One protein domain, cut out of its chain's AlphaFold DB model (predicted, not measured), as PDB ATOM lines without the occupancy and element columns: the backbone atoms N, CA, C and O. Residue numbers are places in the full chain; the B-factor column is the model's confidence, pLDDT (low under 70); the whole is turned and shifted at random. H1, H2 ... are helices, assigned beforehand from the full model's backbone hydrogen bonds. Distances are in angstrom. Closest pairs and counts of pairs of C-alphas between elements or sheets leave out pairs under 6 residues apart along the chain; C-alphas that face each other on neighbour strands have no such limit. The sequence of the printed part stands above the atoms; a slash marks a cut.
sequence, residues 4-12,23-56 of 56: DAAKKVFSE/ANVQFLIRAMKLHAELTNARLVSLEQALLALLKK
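What this domain is: This is residues 4 to 12 and 23 to 56 of the 56 residues of an uncharacterized protein of Paraburkholderia phenazinium (UniProt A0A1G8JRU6). A short helix, H1, lies side by side with part of one long, straight helix, H2, and runs the opposite way. Both ends of H2 stick out free past H1, with residues 23 to 29 at one end and, at the other, residues 41 to 54 of H2 followed by residues 55 and 56 beyond it, and H2 makes the length of a rod. The printed part has 43 residues with two named helices, H1 then H2, and no named strand; the class is all helix. The whole is extended, with a radius of gyration of the C-alphas of 14.4 A, and the C-alphas span 50 by 17 by 6 A.

Where its parts are: H1 is residues 4 to 12, 12.5 A from first to last C-alpha, and begins with C-alpha 4 at (198.259, 284.731, 154.811). H2 is residues 23 to 54, 46.6 A from C-alpha 23 at (189.933, 304.226, 173.657) to C-alpha 54 at (191.258, 260.381, 157.862).

How they stand to each other: H1 and H2 only just touch, with 3 pairs of C-alphas within 8 A. The closest C-alphas are those of Phe 10 and Lys 33, 6.3 A apart. H2 touches H1 with residues 33 to 40 alone. Their lines stand at a shallow tilt of 13 degrees, and they run opposite ways. Their centres are 11.9 A apart. In H1 and H2 every O i to N i+4 pair is within hydrogen-bond range.

The domain as a whole: The two C-alphas farthest apart are those of Ala 23 and Lys 56, at 50.4 A. Residues 13 to 22 are not printed; across this cut, C-alphas 12 and 23 are 17.4 A apart. The mean pLDDT of the printed part is 94.7, and one printed residue, Lys 56, the chain's last, is under 70.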
ATOM      1  N   ASP A   4     198.085 283.390 155.380       89.25
ATOM      2  CA  ASP A   4     198.259 284.731 154.811       89.25
ATOM      3  C   ASP A   4     196.960 285.552 154.848       89.25
ATOM      4  O   ASP A   4     196.974 286.736 155.175       89.25
ATOM      5  N   ALA A   5     195.819 284.910 154.611       88.94
ATOM      6  CA  ALA A   5     194.490 285.479 154.766       88.94
ATOM      7  C   ALA A   5     194.209 285.811 156.237       88.94
ATOM      8  O   ALA A   5     193.676 286.879 156.523       88.94
ATOM      9  N   ALA A   6     194.639 284.953 157.174       91.69
ATOM     10  CA  ALA A   6     194.559 285.241 158.607       91.69
ATOM     11  C   ALA A   6     195.351 286.486 158.987       91.69
ATOM     12  O   ALA A   6     194.811 287.395 159.612       91.69
ATOM     13  N   LYS A   7     196.611 286.558 158.550       93.75
ATOM     14  CA  LYS A   7     197.466 287.724 158.793       93.75
ATOM     15  C   LYS A   7     196.855 289.002 158.233       93.75
ATOM     16  O   LYS A   7     196.851 290.011 158.930       93.75
ATOM     17  N   LYS A   8     196.311 288.951 157.013       95.44
ATOM     18  CA  LYS A   8     195.653 290.104 156.394       95.44
ATOM     19  C   LYS A   8     194.478 290.594 157.242       95.44
ATOM     20  O   LYS A   8     194.468 291.756 157.632       95.44
ATOM     21  N   VAL A   9     193.555 289.706 157.606       94.44
ATOM     22  CA  VAL A   9     192.393 290.056 158.441       94.44
ATOM     23  C   VAL A   9     192.829 290.636 159.789       94.44
ATOM     24  O   VAL A   9     192.305 291.655 160.225       94.44
ATOM     25  N   PHE A  10     193.830 290.049 160.448       95.75
ATOM     26  CA  PHE A  10     194.318 290.566 161.731       95.75
ATOM     27  C   PHE A  10     194.989 291.936 161.609       95.75
ATOM     28  O   PHE A  10     194.826 292.761 162.506       95.75
ATOM     29  N   SER A  11     195.673 292.210 160.494       96.62
ATOM     30  CA  SER A  11     196.218 293.543 160.221       96.62
ATOM     31  C   SER A  11     195.133 294.587 159.938       96.62
ATOM     32  O   SER A  11     195.298 295.742 160.316       96.62
ATOM     33  N   GLU A  12     193.998 294.193 159.351       97.44
ATOM     34  CA  GLU A  12     192.849 295.086 159.141       97.44
ATOM     35  C   GLU A  12     192.219 295.514 160.477       97.44
ATOM     36  O   GLU A  12     191.824 296.668 160.625       97.44
ATOM     37  N   ALA A  23     189.298 305.358 172.989       96.94
ATOM     38  CA  ALA A  23     189.933 304.226 173.657       96.94
ATOM     39  C   ALA A  23     188.994 303.019 173.859       96.94
ATOM     40  O   ALA A  23     189.455 301.875 173.812       96.94
ATOM     41  N   ASN A  24     187.688 303.233 174.043       98.00
ATOM     42  CA  ASN A  24     186.712 302.149 174.166       98.00
ATOM     43  C   ASN A  24     186.496 301.452 172.823       98.00
ATOM     44  O   ASN A  24     186.430 300.224 172.763       98.00
ATOM     45  N   VAL A  25     186.433 302.220 171.733       97.44
ATOM     46  CA  VAL A  25     186.322 301.666 170.377       97.44
ATOM     47  C   VAL A  25     187.583 300.873 170.028       97.44
ATOM     48  O   VAL A  25     187.480 299.729 169.585       97.44
ATOM     49  N   GLN A  26     188.771 301.412 170.319       98.12
ATOM     50  CA  GLN A  26     190.036 300.686 170.156       98.12
ATOM     51  C   GLN A  26     190.055 299.375 170.952       98.12
ATOM     52  O   GLN A  26     190.476 298.336 170.434       98.12
ATOM     53  N   PHE A  27     189.595 299.408 172.207       97.62
ATOM     54  CA  PHE A  27     189.510 298.227 173.060       97.62
ATOM     55  C   PHE A  27     188.586 297.161 172.462       97.62
ATOM     56  O   PHE A  27     188.985 296.001 172.360       97.62
ATOM     57  N   LEU A  28     187.387 297.546 172.014       98.31
ATOM     58  CA  LEU A  28     186.430 296.625 171.400       98.31
ATOM     59  C   LEU A  28     187.003 295.972 170.137       98.31
ATOM     60  O   LEU A  28     186.927 294.752 169.996       98.31
ATOM     61  N   ILE A  29     187.641 296.750 169.259       98.06
ATOM     62  CA  ILE A  29     188.268 296.232 168.033       98.06
ATOM     63  C   ILE A  29     189.371 295.218 168.376       98.06
ATOM     64  O   ILE A  29     189.426 294.134 167.792       98.06
ATOM     65  N   ARG A  30     190.221 295.519 169.367       97.38
ATOM     66  CA  ARG A  30     191.274 294.596 169.825       97.38
ATOM     67  C   ARG A  30     190.703 293.328 170.467       97.38
ATOM     68  O   ARG A  30     191.235 292.245 170.241       97.38
ATOM     69  N   ALA A  31     189.608 293.434 171.219       98.12
ATOM     70  CA  ALA A  31     188.919 292.274 171.785       98.12
ATOM     71  C   ALA A  31     188.316 291.377 170.690       98.12
ATOM     72  O   ALA A  31     188.437 290.152 170.756       98.12
ATOM     73  N   MET A  32     187.728 291.974 169.648       97.94
ATOM     74  CA  MET A  32     187.234 291.244 168.476       97.94
ATOM     75  C   MET A  32     188.368 290.527 167.736       97.94
ATOM     76  O   MET A  32     188.225 289.348 167.406       97.94
ATOM     77  N   LYS A  33     189.511 291.198 167.537       97.75
ATOM     78  CA  LYS A  33     190.714 290.586 166.956       97.75
ATOM     79  C   LYS A  33     191.160 289.361 167.757       97.75
ATOM     80  O   LYS A  33     191.310 288.287 167.180       97.75
ATOM     81  N   LEU A  34     191.290 289.491 169.079       97.88
ATOM     82  CA  LEU A  34     191.691 288.386 169.957       97.88
ATOM     83  C   LEU A  34     190.722 287.195 169.865       97.88
ATOM     84  O   LEU A  34     191.141 286.037 169.825       97.88
ATOM     85  N   HIS A  35     189.416 287.463 169.804       97.19
ATOM     86  CA  HIS A  35     188.414 286.414 169.627       97.19
ATOM     87  C   HIS A  35     188.566 285.686 168.280       97.19
ATOM     88  O   HIS A  35     188.473 284.454 168.224       97.19
ATOM     89  N   ALA A  36     188.831 286.427 167.201       95.94
ATOM     90  CA  ALA A  36     189.071 285.859 165.879       95.94
ATOM     91  C   ALA A  36     190.362 285.018 165.841       95.94
ATOM     92  O   ALA A  36     190.352 283.911 165.299       95.94
ATOM     93  N   GLU A  37     191.444 285.487 166.469       96.38
ATOM     94  CA  GLU A  37     192.707 284.747 166.612       96.38
ATOM     95  C   GLU A  37     192.502 283.415 167.344       96.38
ATOM     96  O   GLU A  37     192.900 282.359 166.840       96.38
ATOM     97  N   LEU A  38     191.810 283.442 168.489       97.31
ATOM     98  CA  LEU A  38     191.502 282.243 169.270       97.31
ATOM     99  C   LEU A  38     190.642 281.250 168.479       97.31
ATOM    100  O   LEU A  38     190.893 280.042 168.501       97.31
ATOM    101  N   THR A  39     189.630 281.749 167.774       95.69
ATOM    102  CA  THR A  39     188.732 280.918 166.964       95.69
ATOM    103  C   THR A  39     189.482 280.272 165.804       95.69
ATOM    104  O   THR A  39     189.346 279.069 165.583       95.69
ATOM    105  N   ASN A  40     190.335 281.029 165.111       94.94
ATOM    106  CA  ASN A  40     191.156 280.500 164.028       94.94
ATOM    107  C   ASN A  40     192.141 279.430 164.528       94.94
ATOM    108  O   ASN A  40     192.258 278.379 163.904       94.94
ATOM    109  N   ALA A  41     192.797 279.643 165.675       94.62
ATOM    110  CA  ALA A  41     193.694 278.648 166.268       94.62
ATOM    111  C   ALA A  41     192.965 277.333 166.604       94.62
ATOM    112  O   ALA A  41     193.457 276.245 166.299       94.62
ATOM    113  N   ARG A  42     191.759 277.426 167.180       96.00
ATOM    114  CA  ARG A  42     190.908 276.259 167.464       96.00
ATOM    115  C   ARG A  42     190.475 275.540 166.189       96.00
ATOM    116  O   ARG A  42     190.523 274.315 166.147       96.00
ATOM    117  N   LEU A  43     190.092 276.285 165.154       94.62
ATOM    118  CA  LEU A  43     189.692 275.709 163.873       94.62
ATOM    119  C   LEU A  43     190.850 274.944 163.220       94.62
ATOM    120  O   LEU A  43     190.662 273.803 162.817       94.62
ATOM    121  N   VAL A  44     192.055 275.522 163.197       93.81
ATOM    122  CA  VAL A  44     193.256 274.848 162.671       93.81
ATOM    123  C   VAL A  44     193.555 273.563 163.448       93.81
ATOM    124  O   VAL A  44     193.861 272.536 162.847       93.81
ATOM    125  N   SER A  45     193.428 273.589 164.777       95.38
ATOM    126  CA  SER A  45     193.609 272.391 165.605       95.38
ATOM    127  C   SER A  45     192.590 271.294 165.267       95.38
ATOM    128  O   SER A  45     192.964 270.126 165.148       95.38
ATOM    129  N   LEU A  46     191.322 271.659 165.050       96.25
ATOM    130  CA  LEU A  46     190.275 270.723 164.631       96.25
ATOM    131  C   LEU A  46     190.522 270.164 163.224       96.25
ATOM    132  O   LEU A  46     190.393 268.958 163.021       96.25
ATOM    133  N   GLU A  47     190.919 271.008 162.268       94.00
ATOM    134  CA  GLU A  47     191.289 270.593 160.908       94.00
ATOM    135  C   GLU A  47     192.437 269.567 160.944       94.00
ATOM    136  O   GLU A  47     192.368 268.527 160.287       94.00
ATOM    137  N   GLN A  48     193.467 269.803 161.763       94.12
ATOM    138  CA  GLN A  48     194.584 268.869 161.946       94.12
ATOM    139  C   GLN A  48     194.147 267.543 162.582       94.12
ATOM    140  O   GLN A  48     194.569 266.480 162.124       94.12
ATOM    141  N   ALA A  49     193.293 267.588 163.609       95.88
ATOM    142  CA  ALA A  49     192.765 266.388 164.252       95.88
ATOM    143  C   ALA A  49     191.934 265.540 163.272       95.88
ATOM    144  O   ALA A  49     192.111 264.323 163.203       95.88
ATOM    145  N   LEU A  50     191.085 266.181 162.465       96.06
ATOM    146  CA  LEU A  50     190.303 265.512 161.427       96.06
ATOM    147  C   LEU A  50     191.205 264.866 160.367       96.06
ATOM    148  O   LEU A  50     191.014 263.701 160.022       96.06
ATOM    149  N   LEU A  51     192.224 265.584 159.887       94.94
ATOM    150  CA  LEU A  51     193.188 265.046 158.924       94.94
ATOM    151  C   LEU A  51     193.956 263.837 159.475       94.94
ATOM    152  O   LEU A  51     194.260 262.919 158.718       94.94
ATOM    153  N   ALA A  52     194.276 263.818 160.770       94.94
ATOM    154  CA  ALA A  52     194.930 262.675 161.402       94.94
ATOM    155  C   ALA A  52     194.014 261.441 161.471       94.94
ATOM    156  O   ALA A  52     194.494 260.323 161.292       94.94
ATOM    157  N   LEU A  53     192.709 261.636 161.691       95.75
ATOM    158  CA  LEU A  53     191.722 260.551 161.688       95.75
ATOM    159  C   LEU A  53     191.489 259.974 160.288       95.75
ATOM    160  O   LEU A  53     191.363 258.767 160.159       95.75
ATOM    161  N   LEU A  54     191.467 260.816 159.251       94.19
ATOM    162  CA  LEU A  54     191.258 260.381 157.862       94.19
ATOM    163  C   LEU A  54     192.464 259.647 157.249       94.19
ATOM    164  O   LEU A  54     192.325 259.014 156.208       94.19
ATOM    165  N   LYS A  55     193.653 259.772 157.851       85.00
ATOM    166  CA  LYS A  55     194.883 259.078 157.422       85.00
ATOM    167  C   LYS A  55     195.097 257.724 158.116       85.00
ATOM    168  O   LYS A  55     196.103 257.075 157.838       85.00
ATOM    169  N   LYS A  56     194.212 257.347 159.042       61.66
ATOM    170  CA  LYS A  56     194.155 256.015 159.657       61.66
ATOM    171  C   LYS A  56     193.248 255.101 158.847       61.66
ATOM    172  O   LYS A  56     193.562 253.894 158.833       61.66
TER     173      LYS A  56